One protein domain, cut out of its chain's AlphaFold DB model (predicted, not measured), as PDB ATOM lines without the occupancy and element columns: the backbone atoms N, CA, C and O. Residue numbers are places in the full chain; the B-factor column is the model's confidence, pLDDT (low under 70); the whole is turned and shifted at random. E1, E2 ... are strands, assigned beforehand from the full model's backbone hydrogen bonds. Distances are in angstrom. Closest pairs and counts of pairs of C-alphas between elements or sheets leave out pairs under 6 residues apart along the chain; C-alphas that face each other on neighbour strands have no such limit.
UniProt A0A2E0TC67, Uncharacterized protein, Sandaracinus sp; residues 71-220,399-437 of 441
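AT A GLANCE: This is residues 71 to 220 and 399 to 437 of the 441 residues of an uncharacterized protein of Sandaracinus sp (UniProt A0A2E0TC67). What would one see first? A strongly twisted six-stranded sheet, E1 E2 E8 E7 E6 E5, stands between two other sheets in a loose stack: E9 E10 E11 is partly face to face with it, and so is the five-stranded E3 E4 E14 E13 E12, set off sideways towards its E5 end. What is it made of? The printed part has 189 residues, with no named helix and 14 strands, E1 to E14 in chain order; the class is all strand, and each sheet is antiparallel in the order just given. How large is it? It is compact, with a radius of gyration of the C-alphas of 16.6 A, and spans 51 by 34 by 31 A, only just elongated.

IN THESE COORDINATES: Where is the largest sheet? It holds E1, residues 74 to 76, from C-alpha 74 at (-26.344, 39.499, 3.505); E2, 86 to 89; E5, 125 to 128; E6, 141 to 147; E7, 152 to 159, 23.1 A long; and E8, 164 to 172, 24.3 A, which bends by 54 degrees at residue 167. Where are the others? E9 is 179 to 185, E10 189 to 196 and E11 200 to 207, 23.6 A. E3 is 98 to 103, E4 112 to 117, E12 402 to 411, bending by 67 degrees at residue 407, E13 415 to 422, and E14 428 to 434, ending with C-alpha 434 at (-50.361, 13.038, 6.228).

HOW THE PARTS SIT: What joins the largest sheet? E5 E6 E7 E8 is a meander, each strand the antiparallel neighbour of the one before; N 144 and O 156 of the hairpin E6 and E7 are 2.9 A apart, and N 155 and O 169 of E7 and E8 2.9 A. E2 is on the other side of E8 from E7, with N 87 and O 170 2.9 A apart. How do the other sheets face it? The meander E9 E10 E11 faces it at 10.3 A centre to centre, strands at 4 degrees; the closest C-alphas of E8 and E9 are Tyr 171 and Gly 179, 6.0 A. The five-stranded sheet, with the meander E12 E13 E14, faces it at 8.8 A, strands at 24 degrees; N 114 and O 430 of E4 and E14 are 2.9 A apart.

THE WHOLE: Where is the cut? Residues 221 to 398 are not printed, and C-alphas 220 and 399 are 42.9 A apart. Which link is long? Of the links printed whole, E5 to E6 is long, with 12 residues. Where is confidence low? The mean pLDDT of the printed part is 79.0, and 42 residues are under 70, among them 117 to 138.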
ATOM      1  N   VAL A  71     -21.242  34.364   7.292       58.16
ATOM      2  CA  VAL A  71     -21.321  33.185   6.395       58.16
ATOM      3  C   VAL A  71     -22.482  33.306   5.389       58.16
ATOM      4  O   VAL A  71     -22.337  32.881   4.248       58.16
ATOM      5  N   ALA A  72     -23.571  33.983   5.753       71.31
ATOM      6  CA  ALA A  72     -24.745  34.162   4.898       71.31
ATOM      7  C   ALA A  72     -24.643  35.209   3.777       71.31
ATOM      8  O   ALA A  72     -25.489  35.191   2.887       71.31
ATOM      9  N   GLY A  73     -23.626  36.086   3.771       84.56
ATOM     10  CA  GLY A  73     -23.460  37.085   2.703       84.56
ATOM     11  C   GLY A  73     -24.701  37.964   2.505       84.56
ATOM     12  O   GLY A  73     -25.281  37.982   1.425       84.56
ATOM     13  N   TRP A  74     -25.161  38.636   3.563       89.06
ATOM     14  CA  TRP A  74     -26.344  39.499   3.505       89.06
ATOM     15  C   TRP A  74     -26.117  40.709   2.589       89.06
ATOM     16  O   TRP A  74     -25.098  41.389   2.704       89.06
ATOM     17  N   ARG A  75     -27.086  41.006   1.722       91.00
ATOM     18  CA  ARG A  75     -27.071  42.148   0.799       91.00
ATOM     19  C   ARG A  75     -28.314  43.000   0.958       91.00
ATOM     20  O   ARG A  75     -29.394  42.472   1.189       91.00
ATOM     21  N   ALA A  76     -28.170  44.310   0.783       89.12
ATOM     22  CA  ALA A  76     -29.318  45.206   0.689       89.12
ATOM     23  C   ALA A  76     -30.191  44.826  -0.518       89.12
ATOM     24  O   ALA A  76     -29.668  44.485  -1.584       89.12
ATOM     25  N   VAL A  77     -31.511  44.896  -0.355       88.81
ATOM     26  CA  VAL A  77     -32.436  44.731  -1.482       88.81
ATOM     27  C   VAL A  77     -32.254  45.917  -2.447       88.81
ATOM     28  O   VAL A  77     -32.301  47.070  -2.002       88.81
ATOM     29  N   PRO A  78     -32.006  45.684  -3.751       86.88
ATOM     30  CA  PRO A  78     -31.768  46.770  -4.696       86.88
ATOM     31  C   PRO A  78     -32.973  47.711  -4.828       86.88
ATOM     32  O   PRO A  78     -34.119  47.320  -4.629       86.88
ATOM     33  N   GLY A  79     -32.709  48.973  -5.172       85.38
ATOM     34  CA  GLY A  79     -33.754  49.965  -5.445       85.38
ATOM     35  C   GLY A  79     -34.437  50.563  -4.209       85.38
ATOM     36  O   GLY A  79     -35.228  51.500  -4.359       85.38
ATOM     37  N   LEU A  80     -34.136  50.086  -2.996       87.25
ATOM     38  CA  LEU A  80     -34.677  50.657  -1.759       87.25
ATOM     39  C   LEU A  80     -33.938  51.945  -1.336       87.25
ATOM     40  O   LEU A  80     -32.753  52.110  -1.640       87.25
ATOM     41  N   PRO A  81     -34.617  52.882  -0.641       84.94
ATOM     42  CA  PRO A  81     -33.969  54.061  -0.067       84.94
ATOM     43  C   PRO A  81     -32.850  53.684   0.912       84.94
ATOM     44  O   PRO A  81     -32.949  52.680   1.607       84.94
ATOM     45  N   ALA A  82     -31.825  54.530   1.051       81.44
ATOM     46  CA  ALA A  82     -30.691  54.266   1.949       81.44
ATOM     47  C   ALA A  82     -31.074  54.155   3.440       81.44
ATOM     48  O   ALA A  82     -30.332  53.568   4.217       81.44
ATOM     49  N   SER A  83     -32.221  54.713   3.839       81.62
ATOM     50  CA  SER A  83     -32.781  54.569   5.188       81.62
ATOM     51  C   SER A  83     -33.452  53.212   5.426       81.62
ATOM     52  O   SER A  83     -33.860  52.927   6.545       81.62
ATOM     53  N   CYS A  84     -33.620  52.398   4.382       84.12
ATOM     54  CA  CYS A  84     -34.325  51.132   4.446       84.12
ATOM     55  C   CYS A  84     -33.325  49.977   4.574       84.12
ATOM     56  O   CYS A  84     -32.752  49.526   3.583       84.12
ATOM     57  N   ASP A  85     -33.121  49.491   5.801       86.00
ATOM     58  CA  ASP A  85     -32.197  48.388   6.100       86.00
ATOM     59  C   ASP A  85     -32.861  47.007   5.947       86.00
ATOM     60  O   ASP A  85     -32.824  46.165   6.844       86.00
ATOM     61  N   LEU A  86     -33.513  46.779   4.803       88.88
ATOM     62  CA  LEU A  86     -33.990  45.453   4.415       88.88
ATOM     63  C   LEU A  86     -32.905  44.738   3.610       88.88
ATOM     64  O   LEU A  86     -32.451  45.208   2.561       88.88
ATOM     65  N   GLN A  87     -32.517  43.561   4.090       90.88
ATOM     66  CA  GLN A  87     -31.450  42.763   3.506       90.88
ATOM     67  C   GLN A  87     -31.934  41.350   3.186       90.88
ATOM     68  O   GLN A  87     -32.798  40.818   3.880       90.88
ATOM     69  N   TYR A  88     -31.345  40.721   2.171       92.25
ATOM     70  CA  TYR A  88     -31.560  39.322   1.805       92.25
ATOM     71  C   TYR A  88     -30.252  38.525   1.878       92.25
ATOM     72  O   TYR A  88     -29.165  39.086   1.726       92.25
ATOM     73  N   ALA A  89     -30.335  37.222   2.141       92.56
ATOM     74  CA  ALA A  89     -29.166  36.343   2.166       92.56
ATOM     75  C   ALA A  89     -28.850  35.814   0.761       92.56
ATOM     76  O   ALA A  89     -29.707  35.201   0.128       92.56
ATOM     77  N   GLU A  90     -27.607  35.961   0.296       91.38
ATOM     78  CA  GLU A  90     -27.163  35.330  -0.958       91.38
ATOM     79  C   GLU A  90     -27.062  33.808  -0.869       91.38
ATOM     80  O   GLU A  90     -27.106  33.119  -1.885       91.38
ATOM     81  N   ARG A  91     -26.892  33.291   0.352       90.19
ATOM     82  CA  ARG A  91     -26.852  31.859   0.661       90.19
ATOM     83  C   ARG A  91     -27.846  31.539   1.774       90.19
ATOM     84  O   ARG A  91     -27.423  31.390   2.930       90.19
ATOM     85  N   PRO A  92     -29.159  31.500   1.477       89.25
ATOM     86  CA  PRO A  92     -30.200  31.295   2.481       89.25
ATOM     87  C   PRO A  92     -30.019  30.006   3.287       89.25
ATOM     88  O   PRO A  92     -30.346  29.965   4.466       89.25
ATOM     89  N   GLU A  93     -29.431  28.968   2.697       86.38
ATOM     90  CA  GLU A  93     -29.138  27.697   3.359       86.38
ATOM     91  C   GLU A  93     -28.137  27.822   4.514       86.38
ATOM     92  O   GLU A  93     -28.102  26.972   5.392       86.38
ATOM     93  N   SER A  94     -27.327  28.882   4.533       84.62
ATOM     94  CA  SER A  94     -26.351  29.129   5.601       84.62
ATOM     95  C   SER A  94     -26.896  29.979   6.751       84.62
ATOM     96  O   SER A  94     -26.161  30.328   7.678       84.62
ATOM     97  N   VAL A  95     -28.177  30.344   6.671       80.69
ATOM     98  CA  VAL A  95     -28.875  31.146   7.675       80.69
ATOM     99  C   VAL A  95     -29.365  30.282   8.842       80.69
ATOM    100  O   VAL A  95     -29.350  30.741   9.984       80.69
ATOM    101  N   LEU A  96     -29.761  29.036   8.569       75.81
ATOM    102  CA  LEU A  96     -30.173  28.044   9.566       75.81
ATOM    103  C   LEU A  96     -29.112  26.943   9.673       75.81
ATOM    104  O   LEU A  96     -28.463  26.615   8.683       75.81
ATOM    105  N   GLU A  97     -28.926  26.384  10.872       71.31
ATOM    106  CA  GLU A  97     -27.971  25.287  11.093       71.31
ATOM    107  C   GLU A  97     -28.558  23.960  10.617       71.31
ATOM    108  O   GLU A  97     -27.919  23.223   9.866       71.31
ATOM    109  N   GLU A  98     -29.802  23.688  11.012       77.81
ATOM    110  CA  GLU A  98     -30.551  22.528  10.553       77.81
ATOM    111  C   GLU A  98     -32.044  22.850  10.475       77.81
ATOM    112  O   GLU A  98     -32.621  23.461  11.373       77.81
ATOM    113  N   ILE A  99     -32.695  22.403   9.404       81.56
ATOM    114  CA  ILE A  99     -34.150  22.388   9.300       81.56
ATOM    115  C   ILE A  99     -34.587  21.008   8.821       81.56
ATOM    116  O   ILE A  99     -34.098  20.502   7.811       81.56
ATOM    117  N   ARG A 100     -35.473  20.361   9.576       87.62
ATOM    118  CA  ARG A 100     -35.944  19.007   9.263       87.62
ATOM    119  C   ARG A 100     -37.336  18.756   9.810       87.62
ATOM    120  O   ARG A 100     -37.728  19.312  10.832       87.62
ATOM    121  N   TRP A 101     -38.045  17.843   9.165       88.69
ATOM    122  CA  TRP A 101     -39.222  17.225   9.755       88.69
ATOM    123  C   TRP A 101     -38.778  16.221  10.817       88.69
ATOM    124  O   TRP A 101     -37.942  15.353  10.559       88.69
ATOM    125  N   ALA A 102     -39.300  16.383  12.026       89.00
ATOM    126  CA  ALA A 102     -39.119  15.452  13.127       89.00
ATOM    127  C   ALA A 102     -40.464  14.783  13.441       89.00
ATOM    128  O   ALA A 102     -41.499  15.431  13.301       89.00
ATOM    129  N   PRO A 103     -40.488  13.516  13.887       89.81
ATOM    130  CA  PRO A 103     -41.723  12.891  14.348       89.81
ATOM    131  C   PRO A 103     -42.396  13.717  15.444       89.81
ATOM    132  O   PRO A 103     -41.716  14.351  16.259       89.81
ATOM    133  N   CYS A 104     -43.725  13.685  15.485       86.31
ATOM    134  CA  CYS A 104     -44.471  14.373  16.524       86.31
ATOM    135  C   CYS A 104     -44.070  13.933  17.950       86.31
ATOM    136  O   CYS A 104     -43.685  12.777  18.164       86.31
ATOM    137  N   PRO A 105     -44.142  14.842  18.947       74.75
ATOM    138  CA  PRO A 105     -43.655  14.575  20.306       74.75
ATOM    139  C   PRO A 105     -44.386  13.454  21.054       74.75
ATOM    140  O   PRO A 105     -43.848  12.907  22.014       74.75
ATOM    141  N   ASP A 106     -45.610  13.137  20.639       78.31
ATOM    142  CA  ASP A 106     -46.425  12.036  21.159       78.31
ATOM    143  C   ASP A 106     -45.904  10.651  20.722       78.31
ATOM    144  O   ASP A 106     -46.287   9.634  21.297       78.31
ATOM    145  N   GLY A 107     -45.007  10.607  19.732       76.00
ATOM    146  CA  GLY A 107     -44.420   9.382  19.200       76.00
ATOM    147  C   GLY A 107     -45.391   8.525  18.388       76.00
ATOM    148  O   GLY A 107     -45.053   7.381  18.084       76.00
ATOM    149  N   SER A 108     -46.569   9.051  18.027       77.69
ATOM    150  CA  SER A 108     -47.589   8.327  17.253       77.69
ATOM    151  C   SER A 108     -47.109   7.984  15.839       77.69
ATOM    152  O   SER A 108     -47.516   6.980  15.259       77.69
ATOM    153  N   GLY A 109     -46.205   8.805  15.288       80.62
ATOM    154  CA  GLY A 109     -45.808   8.736  13.880       80.62
ATOM    155  C   GLY A 109     -46.914   9.200  12.926       80.62
ATOM    156  O   GLY A 109     -46.767   9.065  11.715       80.62
ATOM    157  N   GLU A 110     -48.005   9.752  13.461       88.12
ATOM    158  CA  GLU A 110     -49.163  10.231  12.703       88.12
ATOM    159  C   GLU A 110     -48.954  11.650  12.164       88.12
ATOM    160  O   GLU A 110     -49.687  12.096  11.284       88.12
ATOM    161  N   CYS A 111     -47.936  12.357  12.646       91.44
ATOM    162  CA  CYS A 111     -47.552  13.662  12.139       91.44
ATOM    163  C   CYS A 111     -46.049  13.919  12.275       91.44
ATOM    164  O   CYS A 111     -45.323  13.230  13.002       91.44
ATOM    165  N   GLU A 112     -45.600  14.949  11.568       90.69
ATOM    166  CA  GLU A 112     -44.268  15.519  11.680       90.69
ATOM    167  C   GLU A 112     -44.375  16.969  12.172       90.69
ATOM    168  O   GLU A 112     -45.297  17.698  11.806       90.69
ATOM    169  N   VAL A 113     -43.417  17.405  12.984       89.00
ATOM    170  CA  VAL A 113     -43.230  18.804  13.376       89.00
ATOM    171  C   VAL A 113     -41.966  19.351  12.741       89.00
ATOM    172  O   VAL A 113     -40.958  18.649  12.611       89.00
ATOM    173  N   LEU A 114     -42.002  20.618  12.346       85.88
ATOM    174  CA  LEU A 114     -40.826  21.278  11.809       85.88
ATOM    175  C   LEU A 114     -39.850  21.588  12.946       85.88
ATOM    176  O   LEU A 114     -40.107  22.441  13.793       85.88
ATOM    177  N   SER A 115     -38.719  20.891  12.951       82.81
ATOM    178  CA  SER A 115     -37.596  21.170  13.835       82.81
ATOM    179  C   SER A 115     -36.659  22.154  13.148       82.81
ATOM    180  O   SER A 115     -36.156  21.877  12.057       82.81
ATOM    181  N   VAL A 116     -36.391  23.272  13.816       75.19
ATOM    182  CA  VAL A 116     -35.434  24.287  13.372       75.19
ATOM    183  C   VAL A 116     -34.329  24.378  14.420       75.19
ATOM    184  O   VAL A 116     -34.582  24.789  15.551       75.19
ATOM    185  N   GLU A 117     -33.112  23.974  14.064       68.62
ATOM    186  CA  GLU A 117     -31.914  24.257  14.852       68.62
ATOM    187  C   GLU A 117     -31.275  25.536  14.310       68.62
ATOM    188  O   GLU A 117     -30.841  25.635  13.156       68.62
ATOM    189  N   LEU A 118     -31.282  26.559  15.157       62.19
ATOM    190  CA  LEU A 118     -30.707  27.854  14.844       62.19
ATOM    191  C   LEU A 118     -29.197  27.803  15.050       62.19
ATOM    192  O   LEU A 118     -28.726  27.261  16.045       62.19
ATOM    193  N   GLY A 119     -28.471  28.485  14.159       48.38
ATOM    194  CA  GLY A 119     -27.007  28.579  14.086       48.38
ATOM    195  C   GLY A 119     -26.238  28.918  15.371       48.38
ATOM    196  O   GLY A 119     -25.009  28.983  15.372       48.38
ATOM    197  N   ARG A 120     -26.944  29.296  16.443       50.41
ATOM    198  CA  ARG A 120     -26.413  29.709  17.743       50.41
ATOM    199  C   ARG A 120     -27.460  29.458  18.824       50.41
ATOM    200  O   ARG A 120     -28.651  29.622  18.580       50.41
ATOM    201  N   ARG A 121     -26.999  29.169  20.054       36.56
ATOM    202  CA  ARG A 121     -27.812  29.266  21.280       36.56
ATOM    203  C   ARG A 121     -28.384  30.674  21.371       36.56
ATOM    204  O   ARG A 121     -27.732  31.580  21.887       36.56
ATOM    205  N   VAL A 122     -29.597  30.842  20.891       36.66
ATOM    206  CA  VAL A 122     -30.417  31.972  21.260       36.66
ATOM    207  C   VAL A 122     -31.690  31.377  21.831       36.66
ATOM    208  O   VAL A 122     -32.309  30.508  21.222       36.66
ATOM    209  N   GLU A 123     -32.018  31.774  23.057       34.78
ATOM    210  CA  GLU A 123     -33.321  31.527  23.671       34.78
ATOM    211  C   GLU A 123     -34.359  32.329  22.870       34.78
ATOM    212  O   GLU A 123     -34.788  33.397  23.292       34.78
ATOM    213  N   ARG A 124     -34.666  31.897  21.643       46.34
ATOM    214  CA  ARG A 124     -35.526  32.630  20.711       46.34
ATOM    215  C   ARG A 124     -36.887  31.976  20.592       46.34
ATOM    216  O   ARG A 124     -37.024  30.753  20.584       46.34
ATOM    217  N   GLN A 125     -37.891  32.834  20.513       44.12
ATOM    218  CA  GLN A 125     -39.250  32.472  20.158       44.12
ATOM    219  C   GLN A 125     -39.359  32.528  18.629       44.12
ATOM    220  O   GLN A 125     -38.841  33.442  17.994       44.12
ATOM    221  N   ILE A 126     -40.013  31.537  18.029       48.50
ATOM    222  CA  ILE A 126     -40.499  31.644  16.650       48.50
ATOM    223  C   ILE A 126     -41.790  32.456  16.764       48.50
ATOM    224  O   ILE A 126     -42.779  31.948  17.298       48.50
ATOM    225  N   VAL A 127     -41.734  33.741  16.404       47.69
ATOM    226  CA  VAL A 127     -42.746  34.737  16.808       47.69
ATOM    227  C   VAL A 127     -43.828  34.947  15.751       47.69
ATOM    228  O   VAL A 127     -44.906  35.426  16.090       47.69
ATOM    229  N   SER A 128     -43.627  34.550  14.492       45.66
ATOM    230  CA  SER A 128     -44.696  34.706  13.502       45.66
ATOM    231  C   SER A 128     -44.530  33.799  12.291       45.66
ATOM    232  O   SER A 128     -43.421  33.570  11.820       45.66
ATOM    233  N   PHE A 129     -45.650  33.318  11.768       52.97
ATOM    234  CA  PHE A 129     -45.750  32.694  10.457       52.97
ATOM    235  C   PHE A 129     -46.763  33.524   9.667       52.97
ATOM    236  O   PHE A 129     -47.968  33.381   9.858       52.97
ATOM    237  N   THR A 130     -46.289  34.436   8.825       44.72
ATOM    238  CA  THR A 130     -47.142  35.197   7.907       44.72
ATOM    239  C   THR A 130     -46.849  34.709   6.506       44.72
ATOM    240  O   THR A 130     -45.787  34.976   5.968       44.72
ATOM    241  N   GLY A 131     -47.747  33.931   5.914       46.44
ATOM    242  CA  GLY A 131     -47.574  33.489   4.537       46.44
ATOM    243  C   GLY A 131     -48.543  32.382   4.190       46.44
ATOM    244  O   GLY A 131     -48.420  31.266   4.691       46.44
ATOM    245  N   TYR A 132     -49.489  32.694   3.312       52.66
ATOM    246  CA  TYR A 132     -50.313  31.680   2.678       52.66
ATOM    247  C   TYR A 132     -49.426  30.939   1.675       52.66
ATOM    248  O   TYR A 132     -48.937  31.520   0.696       52.66
ATOM    249  N   GLY A 133     -49.163  29.663   1.955       53.72
ATOM    250  CA  GLY A 133     -48.635  28.772   0.939       53.72
ATOM    251  C   GLY A 133     -49.637  28.709  -0.204       53.72
ATOM    252  O   GLY A 133     -50.845  28.758   0.026       53.72
ATOM    253  N   ALA A 134     -49.144  28.628  -1.435       55.50
ATOM    254  CA  ALA A 134     -49.971  28.341  -2.594       55.50
ATOM    255  C   ALA A 134     -50.816  27.093  -2.313       55.50
ATOM    256  O   ALA A 134     -50.321  25.961  -2.313       55.50
ATOM    257  N   ASN A 135     -52.089  27.311  -2.019       56.91
ATOM    258  CA  ASN A 135     -53.046  26.258  -1.764       56.91
ATOM    259  C   ASN A 135     -53.113  25.341  -2.995       56.91
ATOM    260  O   ASN A 135     -53.276  25.809  -4.119       56.91
ATOM    261  N   GLY A 136     -52.891  24.038  -2.800       56.12
ATOM    262  CA  GLY A 136     -52.788  23.070  -3.899       56.12
ATOM    263  C   GLY A 136     -51.446  23.019  -4.647       56.12
ATOM    264  O   GLY A 136     -51.323  22.265  -5.610       56.12
ATOM    265  N   ALA A 137     -50.404  23.745  -4.222       66.56
ATOM    266  CA  ALA A 137     -49.075  23.552  -4.801       66.56
ATOM    267  C   ALA A 137     -48.505  22.167  -4.462       66.56
ATOM    268  O   ALA A 137     -48.604  21.675  -3.337       66.56
ATOM    269  N   ARG A 138     -47.839  21.557  -5.451       68.12
ATOM    270  CA  ARG A 138     -47.152  20.265  -5.282       68.12
ATOM    271  C   ARG A 138     -45.987  20.341  -4.301       68.12
ATOM    272  O   ARG A 138     -45.758  19.386  -3.571       68.12
ATOM    273  N   GLU A 139     -45.276  21.463  -4.311       75.50
ATOM    274  CA  GLU A 139     -44.162  21.762  -3.415       75.50
ATOM    275  C   GLU A 139     -44.504  23.047  -2.647       75.50
ATOM    276  O   GLU A 139     -44.036  24.128  -3.018       75.50
ATOM    277  N   PRO A 140     -45.375  22.970  -1.622       78.94
ATOM    278  CA  PRO A 140     -45.802  24.163  -0.911       78.94
ATOM    279  C   PRO A 140     -44.602  24.812  -0.226       78.94
ATOM    280  O   PRO A 140     -43.656  24.136   0.188       78.94
ATOM    281  N   SER A 141     -44.630  26.134  -0.126       82.12
ATOM    282  CA  SER A 141     -43.615  26.916   0.573       82.12
ATOM    283  C   SER A 141     -44.289  27.803   1.606       82.12
ATOM    284  O   SER A 141     -45.429  28.215   1.420       82.12
ATOM    285  N   PHE A 142     -43.597  28.079   2.702       79.88
ATOM    286  CA  PHE A 142     -44.137  28.861   3.804       79.88
ATOM    287  C   PHE A 142     -43.063  29.695   4.472       79.88
ATOM    288  O   PHE A 142     -41.870  29.420   4.339       79.88
ATOM    289  N   LEU A 143     -43.491  30.727   5.188       80.50
ATOM    290  CA  LEU A 143     -42.583  31.627   5.876       80.50
ATOM    291  C   LEU A 143     -42.462  31.296   7.344       80.50
ATOM    292  O   LEU A 143     -43.458  31.084   8.024       80.50
ATOM    293  N   ILE A 144     -41.229  31.336   7.822       79.50
ATOM    294  CA  ILE A 144     -40.885  31.296   9.233       79.50
ATOM    295  C   ILE A 144     -40.377  32.679   9.606       79.50
ATOM    296  O   ILE A 144     -39.584  33.262   8.869       79.50
ATOM    297  N   GLY A 145     -40.856  33.210  10.725       76.69
ATOM    298  CA  GLY A 145     -40.430  34.486  11.265       76.69
ATOM    299  C   GLY A 145     -39.845  34.359  12.661       76.69
ATOM    300  O   GLY A 145     -40.379  33.685  13.544       76.69
ATOM    301  N   GLU A 146     -38.738  35.055  12.855       74.62
ATOM    302  CA  GLU A 146     -37.971  35.110  14.085       74.62
ATOM    303  C   GLU A 146     -37.821  36.575  14.499       74.62
ATOM    304  O   GLU A 146     -37.354  37.403  13.717       74.62
ATOM    305  N   ASP A 147     -38.221  36.885  15.731       69.19
ATOM    306  CA  ASP A 147     -37.927  38.160  16.384       69.19
ATOM    307  C   ASP A 147     -37.016  37.853  17.570       69.19
ATOM    308  O   ASP A 147     -37.337  37.031  18.433       69.19
ATOM    309  N   ASP A 148     -35.843  38.473  17.592       63.91
ATOM    310  CA  ASP A 148     -34.871  38.259  18.657       63.91
ATOM    311  C   ASP A 148     -35.042  39.212  19.847       63.91
ATOM    312  O   ASP A 148     -34.191  39.251  20.739       63.91
ATOM    313  N   GLY A 149     -36.130  39.991  19.866       62.28
ATOM    314  CA  GLY A 149     -36.440  40.967  20.906       62.28
ATOM    315  C   GLY A 149     -35.519  42.190  20.888       62.28
ATOM    316  O   GLY A 149     -35.739  43.136  21.647       62.28
ATOM    317  N   SER A 150     -34.503  42.211  20.015       59.31
ATOM    318  CA  SER A 150     -33.561  43.319  19.832       59.31
ATOM    319  C   SER A 150     -33.951  44.249  18.678       59.31
ATOM    320  O   SER A 150     -33.184  45.139  18.313       59.31
ATOM    321  N   ARG A 151     -35.190  44.105  18.174       67.31
ATOM    322  CA  ARG A 151     -35.762  44.781  16.996       67.31
ATOM    323  C   ARG A 151     -35.256  44.244  15.658       67.31
ATOM    324  O   ARG A 151     -35.603  44.830  14.639       67.31
ATOM    325  N   LEU A 152     -34.454  43.183  15.620       64.38
ATOM    326  CA  LEU A 152     -34.118  42.520  14.365       64.38
ATOM    327  C   LEU A 152     -35.157  41.431  14.099       64.38
ATOM    328  O   LEU A 152     -35.256  40.463  14.851       64.38
ATOM    329  N   ALA A 153     -35.900  41.588  13.008       77.69
ATOM    330  CA  ALA A 153     -36.778  40.554  12.493       77.69
ATOM    331  C   ALA A 153     -36.067  39.816  11.358       77.69
ATOM    332  O   ALA A 153     -35.424  40.429  10.499       77.69
ATOM    333  N   GLN A 154     -36.187  38.493  11.352       82.62
ATOM    334  CA  GLN A 154     -35.673  37.636  10.298       82.62
ATOM    335  C   GLN A 154     -36.794  36.749   9.773       82.62
ATOM    336  O   GLN A 154     -37.520  36.134  10.547       82.62
ATOM    337  N   LEU A 155     -36.925  36.680   8.452       84.94
ATOM    338  CA  LEU A 155     -37.949  35.894   7.776       84.94
ATOM    339  C   LEU A 155     -37.277  34.910   6.827       84.94
ATOM    340  O   LEU A 155     -36.344  35.282   6.117       84.94
ATOM    341  N   GLN A 156     -37.731  33.663   6.796       86.94
ATOM    342  CA  GLN A 156     -37.190  32.630   5.917       86.94
ATOM    343  C   GLN A 156     -38.318  31.944   5.149       86.94
ATOM    344  O   GLN A 156     -39.255  31.427   5.752       86.94
ATOM    345  N   LEU A 157     -38.215  31.910   3.819       88.44
ATOM    346  CA  LEU A 157     -39.103  31.132   2.959       88.44
ATOM    347  C   LEU A 157     -38.568  29.710   2.865       88.44
ATOM    348  O   LEU A 157     -37.456  29.490   2.386       88.44
ATOM    349  N   VAL A 158     -39.363  28.748   3.305       86.19
ATOM    350  CA  VAL A 158     -38.995  27.341   3.410       86.19
ATOM    351  C   VAL A 158     -39.889  26.518   2.501       86.19
ATOM    352  O   VAL A 158     -41.108  26.661   2.524       86.19
ATOM    353  N   ARG A 159     -39.287  25.624   1.716       87.00
ATOM    354  CA  ARG A 159     -40.036  24.586   1.000       87.00
ATOM    355  C   ARG A 159     -40.504  23.525   1.992       87.00
ATOM    356  O   ARG A 159     -39.708  23.064   2.796       87.00
ATOM    357  N   ALA A 160     -41.757  23.098   1.928       82.06
ATOM    358  CA  ALA A 160     -42.274  22.064   2.817       82.06
ATOM    359  C   ALA A 160     -41.684  20.679   2.508       82.06
ATOM    360  O   ALA A 160     -41.298  19.955   3.423       82.06
ATOM    361  N   GLU A 161     -41.582  20.298   1.232       82.00
ATOM    362  CA  GLU A 161     -40.980  19.020   0.841       82.00
ATOM    363  C   GLU A 161     -39.450  19.120   0.842       82.00
ATOM    364  O   GLU A 161     -38.873  19.892   0.079       82.00
ATOM    365  N   GLY A 162     -38.795  18.332   1.704       79.38
ATOM    366  CA  GLY A 162     -37.340  18.368   1.868       79.38
ATOM    367  C   GLY A 162     -36.875  19.740   2.353       79.38
ATOM    368  O   GLY A 162     -36.285  20.474   1.561       79.38
ATOM    369  N   PRO A 163     -37.180  20.100   3.615       74.62
ATOM    370  CA  PRO A 163     -37.148  21.477   4.061       74.62
ATOM    371  C   PRO A 163     -35.811  22.133   3.749       74.62
ATOM    372  O   PRO A 163     -34.754  21.719   4.214       74.62
ATOM    373  N   SER A 164     -35.888  23.144   2.894       85.81
ATOM    374  CA  SER A 164     -34.758  23.928   2.420       85.81
ATOM    375  C   SER A 164     -35.165  25.389   2.413       85.81
ATOM    376  O   SER A 164     -36.280  25.717   1.993       85.81
ATOM    377  N   VAL A 165     -34.257  26.259   2.838       88.69
ATOM    378  CA  VAL A 165     -34.474  27.703   2.804       88.69
ATOM    379  C   VAL A 165     -34.299  28.189   1.366       88.69
ATOM    380  O   VAL A 165     -33.211  28.099   0.807       88.69
ATOM    381  N   LEU A 166     -35.379  28.681   0.762       90.38
ATOM    382  CA  LEU A 166     -35.399  29.234  -0.594       90.38
ATOM    383  C   LEU A 166     -34.916  30.685  -0.617       90.38
ATOM    384  O   LEU A 166     -34.212  31.102  -1.531       90.38
ATOM    385  N   ALA A 167     -35.302  31.455   0.396       90.94
ATOM    386  CA  ALA A 167     -34.921  32.846   0.565       90.94
ATOM    387  C   ALA A 167     -34.939  33.208   2.047       90.94
ATOM    388  O   ALA A 167     -35.658  32.594   2.837       90.94
ATOM    389  N   ALA A 168     -34.148  34.204   2.423       90.75
ATOM    390  CA  ALA A 168     -34.158  34.740   3.772       90.75
ATOM    391  C   ALA A 168     -33.963  36.249   3.733       90.75
ATOM    392  O   ALA A 168     -33.113  36.746   2.989       90.75
ATOM    393  N   TRP A 169     -34.715  36.948   4.575       90.44
ATOM    394  CA  TRP A 169     -34.648  38.387   4.770       90.44
ATOM    395  C   TRP A 169     -34.355  38.710   6.223       90.44
ATOM    396  O   TRP A 169     -34.713  37.953   7.125       90.44
ATOM    397  N   ARG A 170     -33.732  39.861   6.449       87.69
ATOM    398  CA  ARG A 170     -33.631  40.472   7.772       87.69
ATOM    399  C   ARG A 170     -33.823  41.975   7.669       87.69
ATOM    400  O   ARG A 170     -33.410  42.574   6.675       87.69
ATOM    401  N   TYR A 171     -34.429  42.562   8.688       84.19
ATOM    402  CA  TYR A 171     -34.636  44.002   8.778       84.19
ATOM    403  C   TYR A 171     -34.734  44.446  10.234       84.19
ATOM    404  O   TYR A 171     -35.151  43.689  11.114       84.19
ATOM    405  N   THR A 172     -34.348  45.691  10.502       75.56
ATOM    406  CA  THR A 172     -34.493  46.298  11.825       75.56
ATOM    407  C   THR A 172     -35.865  46.964  11.951       75.56
ATOM    408  O   THR A 172     -36.105  48.023  11.383       75.56
ATOM    409  N   SER A 173     -36.750  46.369  12.746       63.91
ATOM    410  CA  SER A 173     -38.136  46.760  13.048       63.91
ATOM    411  C   SER A 173     -38.286  48.093  13.815       63.91
ATOM    412  O   SER A 173     -39.357  48.399  14.345       63.91
ATOM    413  N   ALA A 174     -37.233  48.898  13.947       52.72
ATOM    414  CA  ALA A 174     -37.263  50.097  14.773       52.72
ATOM    415  C   ALA A 174     -37.924  51.275  14.029       52.72
ATOM    416  O   ALA A 174     -37.239  52.119  13.478       52.72
ATOM    417  N   LEU A 175     -39.256  51.360  14.079       50.97
ATOM    418  CA  LEU A 175     -40.040  52.603  13.944       50.97
ATOM    419  C   LEU A 175     -40.167  53.270  12.552       50.97
ATOM    420  O   LEU A 175     -41.015  54.148  12.425       50.97
ATOM    421  N   ASP A 176     -39.438  52.841  11.516       53.16
ATOM    422  CA  ASP A 176     -39.392  53.564  10.223       53.16
ATOM    423  C   ASP A 176     -40.160  52.905   9.051       53.16
ATOM    424  O   ASP A 176     -39.965  53.275   7.896       53.16
ATOM    425  N   ASN A 177     -41.055  51.942   9.304       63.72
ATOM    426  CA  ASN A 177     -41.891  51.263   8.288       63.72
ATOM    427  C   ASN A 177     -41.139  50.580   7.125       63.72
ATOM    428  O   ASN A 177     -41.791  50.114   6.200       63.72
ATOM    429  N   CYS A 178     -39.807  50.464   7.157       80.69
ATOM    430  CA  CYS A 178     -39.055  49.647   6.203       80.69
ATOM    431  C   CYS A 178     -39.001  48.188   6.674       80.69
ATOM    432  O   CYS A 178     -38.264  47.853   7.605       80.69
ATOM    433  N   GLY A 179     -39.757  47.311   6.022       81.44
ATOM    434  CA  GLY A 179     -39.775  45.890   6.353       81.44
ATOM    435  C   GLY A 179     -40.571  45.068   5.353       81.44
ATOM    436  O   GLY A 179     -41.299  45.611   4.520       81.44
ATOM    437  N   LEU A 180     -40.415  43.748   5.431       82.62
ATOM    438  CA  LEU A 180     -41.272  42.832   4.687       82.62
ATOM    439  C   LEU A 180     -42.645  42.805   5.376       82.62
ATOM    440  O   LEU A 180     -42.719  42.476   6.559       82.62
ATOM    441  N   GLY A 181     -43.694  43.209   4.662       76.69
ATOM    442  CA  GLY A 181     -45.054  43.297   5.201       76.69
ATOM    443  C   GLY A 181     -45.781  41.964   5.067       76.69
ATOM    444  O   GLY A 181     -45.764  41.127   5.969       76.69
ATOM    445  N   GLN A 182     -46.397  41.761   3.907       81.25
ATOM    446  CA  GLN A 182     -47.056  40.512   3.531       81.25
ATOM    447  C   GLN A 182     -46.243  39.721   2.511       81.25
ATOM    448  O   GLN A 182     -45.455  40.276   1.742       81.25
ATOM    449  N   VAL A 183     -46.490  38.413   2.461       85.12
ATOM    450  CA  VAL A 183     -45.952  37.508   1.441       85.12
ATOM    451  C   VAL A 183     -47.005  36.476   1.058       85.12
ATOM    452  O   VAL A 183     -47.781  36.003   1.886       85.12
ATOM    453  N   THR A 184     -47.010  36.109  -0.214       86.75
ATOM    454  CA  THR A 184     -47.856  35.069  -0.785       86.75
ATOM    455  C   THR A 184     -47.043  34.263  -1.792       86.75
ATOM    456  O   THR A 184     -46.046  34.747  -2.335       86.75
ATOM    457  N   THR A 185     -47.446  33.028  -2.055       85.75
ATOM    458  CA  THR A 185     -46.780  32.179  -3.050       85.75
ATOM    459  C   THR A 185     -47.793  31.594  -4.019       85.75
ATOM    460  O   THR A 185     -48.953  31.393  -3.667       85.75
ATOM    461  N   SER A 186     -47.335  31.303  -5.233       82.94
ATOM    462  CA  SER A 186     -47.974  30.367  -6.159       82.94
ATOM    463  C   SER A 186     -47.114  29.101  -6.274       82.94
ATOM    464  O   SER A 186     -46.124  28.931  -5.559       82.94
ATOM    465  N   ASP A 187     -47.459  28.198  -7.189       79.12
ATOM    466  CA  ASP A 187     -46.639  27.029  -7.517       79.12
ATOM    467  C   ASP A 187     -45.265  27.402  -8.107       79.12
ATOM    468  O   ASP A 187     -44.355  26.569  -8.131       79.12
ATOM    469  N   ARG A 188     -45.102  28.634  -8.608       85.38
ATOM    470  CA  ARG A 188     -43.903  29.067  -9.348       85.38
ATOM    471  C   ARG A 188     -43.347  30.407  -8.931       85.38
ATOM    472  O   ARG A 188     -42.209  30.698  -9.291       85.38
ATOM    473  N   GLU A 189     -44.110  31.217  -8.219       89.94
ATOM    474  CA  GLU A 189     -43.744  32.593  -7.923       89.94
ATOM    475  C   GLU A 189     -43.890  32.917  -6.441       89.94
ATOM    476  O   GLU A 189     -44.689  32.334  -5.707       89.94
ATOM    477  N   LEU A 190     -43.092  33.889  -6.024       90.75
ATOM    478  CA  LEU A 190     -43.174  34.565  -4.749       90.75
ATOM    479  C   LEU A 190     -43.682  35.984  -5.001       90.75
ATOM    480  O   LEU A 190     -43.100  36.719  -5.801       90.75
ATOM    481  N   GLY A 191     -44.728  36.367  -4.280       91.31
ATOM    482  CA  GLY A 191     -45.213  37.734  -4.186       91.31
ATOM    483  C   GLY A 191     -44.928  38.290  -2.800       91.31
ATOM    484  O   GLY A 191     -45.196  37.612  -1.812       91.31
ATOM    485  N   PHE A 192     -44.385  39.499  -2.697       90.94
ATOM    486  CA  PHE A 192     -44.110  40.109  -1.397       90.94
ATOM    487  C   PHE A 192     -44.246  41.629  -1.413       90.94
ATOM    488  O   PHE A 192     -44.021  42.284  -2.431       90.94
ATOM    489  N   GLU A 193     -44.592  42.179  -0.257       91.00
ATOM    490  CA  GLU A 193     -44.620  43.610   0.008       91.00
ATOM    491  C   GLU A 193     -43.361  44.029   0.770       91.00
ATOM    492  O   GLU A 193     -42.998  43.423   1.781       91.00
ATOM    493  N   VAL A 194     -42.746  45.125   0.333       90.06
ATOM    494  CA  VAL A 194     -41.844  45.928   1.160       90.06
ATOM    495  C   VAL A 194     -42.554  47.230   1.509       90.06
ATOM    496  O   VAL A 194     -42.768  48.076   0.635       90.06
ATOM    497  N   GLY A 195     -42.905  47.383   2.784       88.06
ATOM    498  CA  GLY A 195     -43.351  48.662   3.325       88.06
ATOM    499  C   GLY A 195     -42.177  49.634   3.377       88.06
ATOM    500  O   GLY A 195     -41.030  49.218   3.559       88.06
ATOM    501  N   LEU A 196     -42.449  50.923   3.188       86.62
ATOM    502  CA  LEU A 196     -41.461  51.992   3.258       86.62
ATOM    503  C   LEU A 196     -41.902  53.135   4.184       86.62
ATOM    504  O   LEU A 196     -43.098  53.300   4.457       86.62
ATOM    505  N   PRO A 197     -40.942  53.974   4.636       81.31
ATOM    506  CA  PRO A 197     -41.256  55.202   5.351       81.31
ATOM    507  C   PRO A 197     -42.300  56.035   4.608       81.31
ATOM    508  O   PRO A 197     -42.222  56.222   3.394       81.31
ATOM    509  N   GLY A 198     -43.257  56.570   5.365       80.75
ATOM    510  CA  GLY A 198     -44.331  57.379   4.806       80.75
ATOM    511  C   GLY A 198     -45.448  56.575   4.153       80.75
ATOM    512  O   GLY A 198     -46.117  57.149   3.322       80.75
ATOM    513  N   ASN A 199     -45.677  55.309   4.520       80.56
ATOM    514  CA  ASN A 199     -46.807  54.479   4.056       80.56
ATOM    515  C   ASN A 199     -46.836  54.233   2.533       80.56
ATOM    516  O   ASN A 199     -47.902  54.088   1.937       80.56
ATOM    517  N   GLU A 200     -45.668  54.189   1.893       87.50
ATOM    518  CA  GLU A 200     -45.534  53.638   0.542       87.50
ATOM    519  C   GLU A 200     -45.373  52.115   0.642       87.50
ATOM    520  O   GLU A 200     -44.554  51.633   1.424       87.50
ATOM    521  N   SER A 201     -46.112  51.364  -0.177       90.19
ATOM    522  CA  SER A 201     -45.946  49.910  -0.294       90.19
ATOM    523  C   SER A 201     -45.400  49.567  -1.671       90.19
ATOM    524  O   SER A 201     -45.982  49.925  -2.698       90.19
ATOM    525  N   ARG A 202     -44.278  48.848  -1.704       92.19
ATOM    526  CA  ARG A 202     -43.681  48.328  -2.935       92.19
ATOM    527  C   ARG A 202     -43.959  46.846  -3.055       92.19
ATOM    528  O   ARG A 202     -43.562  46.066  -2.196       92.19
ATOM    529  N   LEU A 203     -44.620  46.470  -4.136       93.31
ATOM    530  CA  LEU A 203     -45.025  45.103  -4.404       93.31
ATOM    531  C   LEU A 203     -44.045  44.486  -5.395       93.31
ATOM    532  O   LEU A 203     -43.727  45.063  -6.439       93.31
ATOM    533  N   TYR A 204     -43.568  43.295  -5.065       92.88
ATOM    534  CA  TYR A 204     -42.602  42.555  -5.857       92.88
ATOM    535  C   TYR A 204     -43.150  41.177  -6.199       92.88
ATOM    536  O   TYR A 204     -43.879  40.559  -5.421       92.88
ATOM    537  N   ARG A 205     -42.754  40.697  -7.376       92.62
ATOM    538  CA  ARG A 205     -42.989  39.339  -7.856       92.62
ATOM    539  C   ARG A 205     -41.666  38.782  -8.352       92.62
ATOM    540  O   ARG A 205     -40.891  39.504  -8.980       92.62
ATOM    541  N   THR A 206     -41.389  37.521  -8.057       92.56
ATOM    542  CA  THR A 206     -40.205  36.830  -8.576       92.56
ATOM    543  C   THR A 206     -40.475  35.336  -8.737       92.56
ATOM    544  O   THR A 206     -41.136  34.747  -7.877       92.56
ATOM    545  N   PRO A 207     -39.972  34.681  -9.798       92.88
ATOM    546  CA  PRO A 207     -40.019  33.229  -9.893       92.88
ATOM    547  C   PRO A 207     -39.274  32.577  -8.722       92.88
ATOM    548  O   PRO A 207     -38.139  32.938  -8.422       92.88
ATOM    549  N   LEU A 208     -39.853  31.539  -8.116       89.69
ATOM    550  CA  LEU A 208     -39.207  30.748  -7.060       89.69
ATOM    551  C   LEU A 208     -37.865  30.167  -7.528       89.69
ATOM    552  O   LEU A 208     -36.930  30.052  -6.742       89.69
ATOM    553  N   ALA A 209     -37.745  29.848  -8.819       91.06
ATOM    554  CA  ALA A 209     -36.509  29.355  -9.427       91.06
ATOM    555  C   ALA A 209     -35.404  30.423  -9.568       91.06
ATOM    556  O   ALA A 209     -34.256  30.064  -9.819       91.06
ATOM    557  N   ALA A 210     -35.736  31.712  -9.446       93.31
ATOM    558  CA  ALA A 210     -34.770  32.809  -9.478       93.31
ATOM    559  C   ALA A 210     -34.212  33.147  -8.084       93.31
ATOM    560  O   ALA A 210     -33.217  33.864  -7.978       93.31
ATOM    561  N   LEU A 211     -34.822  32.626  -7.015       92.12
ATOM    562  CA  LEU A 211     -34.347  32.842  -5.652       92.12
ATOM    563  C   LEU A 211     -32.944  32.234  -5.446       92.12
ATOM    564  O   LEU A 211     -32.628  31.195  -6.034       92.12
ATOM    565  N   PRO A 212     -32.084  32.874  -4.630       90.44
ATOM    566  CA  PRO A 212     -32.369  34.014  -3.747       90.44
ATOM    567  C   PRO A 212     -32.203  35.399  -4.391       90.44
ATOM    568  O   PRO A 212     -32.203  36.400  -3.676       90.44
ATOM    569  N   ALA A 213     -32.028  35.491  -5.715       89.00
ATOM    570  CA  ALA A 213     -31.883  36.788  -6.366       89.00
ATOM    571  C   ALA A 213     -33.175  37.607  -6.222       89.00
ATOM    572  O   ALA A 213     -34.263  37.168  -6.605       89.00
ATOM    573  N   MET A 214     -33.041  38.810  -5.665       88.62
ATOM    574  CA  MET A 214     -34.159  39.728  -5.480       88.62
ATOM    575  C   MET A 214     -34.388  40.559  -6.750       88.62
ATOM    576  O   MET A 214     -33.411  40.994  -7.365       88.62
ATOM    577  N   PRO A 215     -35.651  40.815  -7.141       91.19
ATOM    578  CA  PRO A 215     -35.956  41.730  -8.237       91.19
ATOM    579  C   PRO A 215     -35.413  43.138  -7.950       91.19
ATOM    580  O   PRO A 215     -35.481  43.621  -6.821       91.19
ATOM    581  N   GLU A 216     -34.878  43.801  -8.980       89.62
ATOM    582  CA  GLU A 216     -34.259  45.131  -8.838       89.62
ATOM    583  C   GLU A 216     -35.278  46.276  -8.749       89.62
ATOM    584  O   GLU A 216     -34.956  47.366  -8.275       89.62
ATOM    585  N   SER A 217     -36.504  46.035  -9.211       91.50
ATOM    586  CA  SER A 217     -37.593  47.007  -9.222       91.50
ATOM    587  C   SER A 217     -38.902  46.355  -8.783       91.50
ATOM    588  O   SER A 217     -39.140  45.193  -9.129       91.50
ATOM    589  N   PRO A 218     -39.772  47.086  -8.063       92.81
ATOM    590  CA  PRO A 218     -41.121  46.613  -7.792       92.81
ATOM    591  C   PRO A 218     -41.906  46.495  -9.097       92.81
ATOM    592  O   PRO A 218     -41.681  47.268 -10.031       92.81
ATOM    593  N   PHE A 219     -42.840  45.548  -9.155       92.31
ATOM    594  CA  PHE A 219     -43.776  45.481 -10.280       92.31
ATOM    595  C   PHE A 219     -44.893  46.523 -10.117       92.31
ATOM    596  O   PHE A 219     -45.418  47.023 -11.106       92.31
ATOM    597  N   ALA A 220     -45.232  46.880  -8.872       92.88
ATOM    598  CA  ALA A 220     -46.197  47.923  -8.561       92.88
ATOM    599  C   ALA A 220     -45.824  48.678  -7.281       92.88
ATOM    600  O   ALA A 220     -45.244  48.120  -6.348       92.88
ATOM    601  N   PRO A 399     -52.357  17.079  18.921       86.75
ATOM    602  CA  PRO A 399     -51.697  16.407  20.036       86.75
ATOM    603  C   PRO A 399     -51.837  17.182  21.353       86.75
ATOM    604  O   PRO A 399     -51.833  18.417  21.366       86.75
ATOM    605  N   ASP A 400     -51.878  16.464  22.477       83.06
ATOM    606  CA  ASP A 400     -52.023  17.060  23.809       83.06
ATOM    607  C   ASP A 400     -50.976  18.157  24.093       83.06
ATOM    608  O   ASP A 400     -49.780  18.025  23.812       83.06
ATOM    609  N   GLY A 401     -51.419  19.245  24.731       77.00
ATOM    610  CA  GLY A 401     -50.558  20.367  25.128       77.00
ATOM    611  C   GLY A 401     -50.340  21.429  24.045       77.00
ATOM    612  O   GLY A 401     -49.652  22.423  24.306       77.00
ATOM    613  N   TRP A 402     -50.950  21.254  22.875       78.25
ATOM    614  CA  TRP A 402     -51.128  22.289  21.862       78.25
ATOM    615  C   TRP A 402     -52.528  22.891  21.991       78.25
ATOM    616  O   TRP A 402     -53.479  22.182  22.292       78.25
ATOM    617  N   LEU A 403     -52.641  24.205  21.813       70.25
ATOM    618  CA  LEU A 403     -53.918  24.914  21.752       70.25
ATOM    619  C   LEU A 403     -54.003  25.646  20.427       70.25
ATOM    620  O   LEU A 403     -53.091  26.408  20.093       70.25
ATOM    621  N   GLY A 404     -55.134  25.470  19.748       64.94
ATOM    622  CA  GLY A 404     -55.467  26.215  18.545       64.94
ATOM    623  C   GLY A 404     -54.601  25.820  17.353       64.94
ATOM    624  O   GLY A 404     -53.387  26.029  17.369       64.94
ATOM    625  N   ALA A 405     -55.209  25.356  16.261       59.03
ATOM    626  CA  ALA A 405     -54.618  25.645  14.962       59.03
ATOM    627  C   ALA A 405     -54.845  27.135  14.716       59.03
ATOM    628  O   ALA A 405     -55.985  27.592  14.617       59.03
ATOM    629  N   THR A 406     -53.767  27.906  14.684       66.62
ATOM    630  CA  THR A 406     -53.865  29.352  14.484       66.62
ATOM    631  C   THR A 406     -54.051  29.676  13.012       66.62
ATOM    632  O   THR A 406     -54.719  30.648  12.672       66.62
ATOM    633  N   THR A 407     -53.456  28.876  12.122       78.00
ATOM    634  CA  THR A 407     -53.470  29.122  10.677       78.00
ATOM    635  C   THR A 407     -53.141  27.842   9.909       78.00
ATOM    636  O   THR A 407     -52.242  27.094  10.296       78.00
ATOM    637  N   PHE A 408     -53.842  27.599   8.802       83.31
ATOM    638  CA  PHE A 408     -53.447  26.591   7.819       83.31
ATOM    639  C   PHE A 408     -52.428  27.186   6.858       83.31
ATOM    640  O   PHE A 408     -52.624  28.279   6.332       83.31
ATOM    641  N   VAL A 409     -51.348  26.452   6.625       79.88
ATOM    642  CA  VAL A 409     -50.251  26.887   5.763       79.88
ATOM    643  C   VAL A 409     -50.414  26.322   4.357       79.88
ATOM    644  O   VAL A 409     -50.156  27.021   3.383       79.88
ATOM    645  N   TRP A 410     -50.849  25.063   4.257       85.88
ATOM    646  CA  TRP A 410     -51.234  24.442   2.994       85.88
ATOM    647  C   TRP A 410     -52.198  23.273   3.217       85.88
ATOM    648  O   TRP A 410     -52.170  22.596   4.248       85.88
ATOM    649  N   VAL A 411     -52.999  22.988   2.193       87.94
ATOM    650  CA  VAL A 411     -53.834  21.788   2.086       87.94
ATOM    651  C   VAL A 411     -53.596  21.179   0.707       87.94
ATOM    652  O   VAL A 411     -53.665  21.871  -0.310       87.94
ATOM    653  N   ASN A 412     -53.276  19.889   0.645       87.62
ATOM    654  CA  ASN A 412     -53.138  19.159  -0.616       87.62
ATOM    655  C   ASN A 412     -53.594  17.696  -0.446       87.62
ATOM    656  O   ASN A 412     -54.082  17.289   0.605       87.62
ATOM    657  N   ARG A 413     -53.450  16.873  -1.493       87.12
ATOM    658  CA  ARG A 413     -53.901  15.465  -1.480       87.12
ATOM    659  C   ARG A 413     -52.999  14.491  -0.716       87.12
ATOM    660  O   ARG A 413     -53.286  13.295  -0.688       87.12
ATOM    661  N   ARG A 414     -51.882  14.955  -0.163       89.50
ATOM    662  CA  ARG A 414     -50.900  14.145   0.572       89.50
ATOM    663  C   ARG A 414     -50.892  14.490   2.049       89.50
ATOM    664  O   ARG A 414     -50.906  13.574   2.867       89.50
ATOM    665  N   ASP A 415     -50.874  15.774   2.375       91.50
ATOM    666  CA  ASP A 415     -50.770  16.275   3.736       91.50
ATOM    667  C   ASP A 415     -51.500  17.614   3.942       91.50
ATOM    668  O   ASP A 415     -51.848  18.335   3.003       91.50
ATOM    669  N   VAL A 416     -51.736  17.917   5.217       90.69
ATOM    670  CA  VAL A 416     -52.178  19.220   5.713       90.69
ATOM    671  C   VAL A 416     -51.037  19.832   6.516       90.69
ATOM    672  O   VAL A 416     -50.512  19.203   7.440       90.69
ATOM    673  N   GLY A 417     -50.660  21.056   6.159       89.44
ATOM    674  CA  GLY A 417     -49.730  21.880   6.915       89.44
ATOM    675  C   GLY A 417     -50.474  22.901   7.755       89.44
ATOM    676  O   GLY A 417     -51.263  23.682   7.219       89.44
ATOM    677  N   LEU A 418     -50.219  22.938   9.058       88.25
ATOM    678  CA  LEU A 418     -50.842  23.910   9.954       88.25
ATOM    679  C   LEU A 418     -49.864  24.419  11.002       88.25
ATOM    680  O   LEU A 418     -48.932  23.721  11.391       88.25
ATOM    681  N   ILE A 419     -50.110  25.626  11.489       84.31
ATOM    682  CA  ILE A 419     -49.419  26.175  12.648       84.31
ATOM    683  C   ILE A 419     -50.305  25.978  13.867       84.31
ATOM    684  O   ILE A 419     -51.486  26.334  13.848       84.31
ATOM    685  N   ALA A 420     -49.719  25.448  14.933       83.94
ATOM    686  CA  ALA A 420     -50.353  25.407  16.238       83.94
ATOM    687  C   ALA A 420     -49.446  26.022  17.299       83.94
ATOM    688  O   ALA A 420     -48.218  26.010  17.179       83.94
ATOM    689  N   THR A 421     -50.059  26.560  18.351       78.44
ATOM    690  CA  THR A 421     -49.336  27.199  19.456       78.44
ATOM    691  C   THR A 421     -49.341  26.335  20.704       78.44
ATOM    692  O   THR A 421     -50.346  25.724  21.060       78.44
ATOM    693  N   ARG A 422     -48.205  26.269  21.402       72.69
ATOM    694  CA  ARG A 422     -48.109  25.503  22.649       72.69
ATOM    695  C   ARG A 422     -48.550  26.336  23.850       72.69
ATOM    696  O   ARG A 422     -48.097  27.468  24.023       72.69
ATOM    697  N   THR A 423     -49.341  25.734  24.737       64.81
ATOM    698  CA  THR A 423     -49.987  26.412  25.883       64.81
ATOM    699  C   THR A 423     -49.030  27.073  26.869       64.81
ATOM    700  O   THR A 423     -49.402  28.013  27.564       64.81
ATOM    701  N   THR A 424     -47.799  26.573  26.963       58.97
ATOM    702  CA  THR A 424     -46.872  26.931  28.039       58.97
ATOM    703  C   THR A 424     -45.809  27.953  27.651       58.97
ATOM    704  O   THR A 424     -45.140  28.461  28.545       58.97
ATOM    705  N   VAL A 425     -45.581  28.212  26.357       56.94
ATOM    706  CA  VAL A 425     -44.363  28.922  25.902       56.94
ATOM    707  C   VAL A 425     -44.562  29.915  24.750       56.94
ATOM    708  O   VAL A 425     -43.574  30.476  24.287       56.94
ATOM    709  N   SER A 426     -45.797  30.164  24.292       60.50
ATOM    710  CA  SER A 426     -46.077  31.034  23.127       60.50
ATOM    711  C   SER A 426     -45.209  30.704  21.902       60.50
ATOM    712  O   SER A 426     -44.872  31.577  21.111       60.50
ATOM    713  N   MET A 427     -44.812  29.437  21.765       67.44
ATOM    714  CA  MET A 427     -44.069  28.950  20.610       67.44
ATOM    715  C   MET A 427     -45.065  28.368  19.619       67.44
ATOM    716  O   MET A 427     -45.820  27.450  19.959       67.44
ATOM    717  N   ALA A 428     -45.060  28.920  18.413       74.81
ATOM    718  CA  ALA A 428     -45.753  28.361  17.271       74.81
ATOM    719  C   ALA A 428     -44.901  27.244  16.643       74.81
ATOM    720  O   ALA A 428     -43.670  27.296  16.638       74.81
ATOM    721  N   THR A 429     -45.542  26.196  16.141       82.06
ATOM    722  CA  THR A 429     -44.882  25.083  15.448       82.06
ATOM    723  C   THR A 429     -45.691  24.688  14.236       82.06
ATOM    724  O   THR A 429     -46.918  24.649  14.292       82.06
ATOM    725  N   VAL A 430     -44.985  24.382  13.149       86.06
ATOM    726  CA  VAL A 430     -45.598  23.853  11.935       86.06
ATOM    727  C   VAL A 430     -45.724  22.346  12.071       86.06
ATOM    728  O   VAL A 430     -44.726  21.645  12.245       86.06
ATOM    729  N   PHE A 431     -46.952  21.867  11.967       88.94
ATOM    730  CA  PHE A 431     -47.293  20.469  11.805       88.94
ATOM    731  C   PHE A 431     -47.454  20.157  10.330       88.94
ATOM    732  O   PHE A 431     -48.060  20.924   9.583       88.94
ATOM    733  N   ARG A 432     -46.963  18.988   9.943       91.12
ATOM    734  CA  ARG A 432     -47.286  18.321   8.693       91.12
ATOM    735  C   ARG A 432     -47.993  17.018   9.029       91.12
ATOM    736  O   ARG A 432     -47.414  16.131   9.655       91.12
ATOM    737  N   VAL A 433     -49.246  16.908   8.611       92.94
ATOM    738  CA  VAL A 433     -50.106  15.766   8.922       92.94
ATOM    739  C   VAL A 433     -50.466  15.053   7.622       92.94
ATOM    740  O   VAL A 433     -51.220  15.609   6.820       92.94
ATOM    741  N   PRO A 434     -49.944  13.842   7.368       93.81
ATOM    742  CA  PRO A 434     -50.361  13.038   6.228       93.81
ATOM    743  C   PRO A 434     -51.872  12.789   6.239       93.81
ATOM    744  O   PRO A 434     -52.456  12.483   7.274       93.81
ATOM    745  N   LEU A 435     -52.512  12.813   5.070       92.44
ATOM    746  CA  LEU A 435     -53.946  12.521   4.934       92.44
ATOM    747  C   LEU A 435     -54.325  11.103   5.389       92.44
ATOM    748  O   LEU A 435     -55.498  10.837   5.645       92.44
ATOM    749  N   SER A 436     -53.354  10.188   5.452       93.50
ATOM    750  CA  SER A 436     -53.525   8.834   5.994       93.50
ATOM    751  C   SER A 436     -53.701   8.797   7.510       93.50
ATOM    752  O   SER A 436     -54.137   7.773   8.021       93.50
ATOM    753  N   SER A 437     -53.350   9.879   8.207       94.50
ATOM    754  CA  SER A 437     -53.494  10.027   9.659       94.50
ATOM    755  C   SER A 437     -54.840  10.631  10.065       94.50
ATOM    756  O   SER A 437     -55.119  10.772  11.249       94.50
TER     757      SER A 437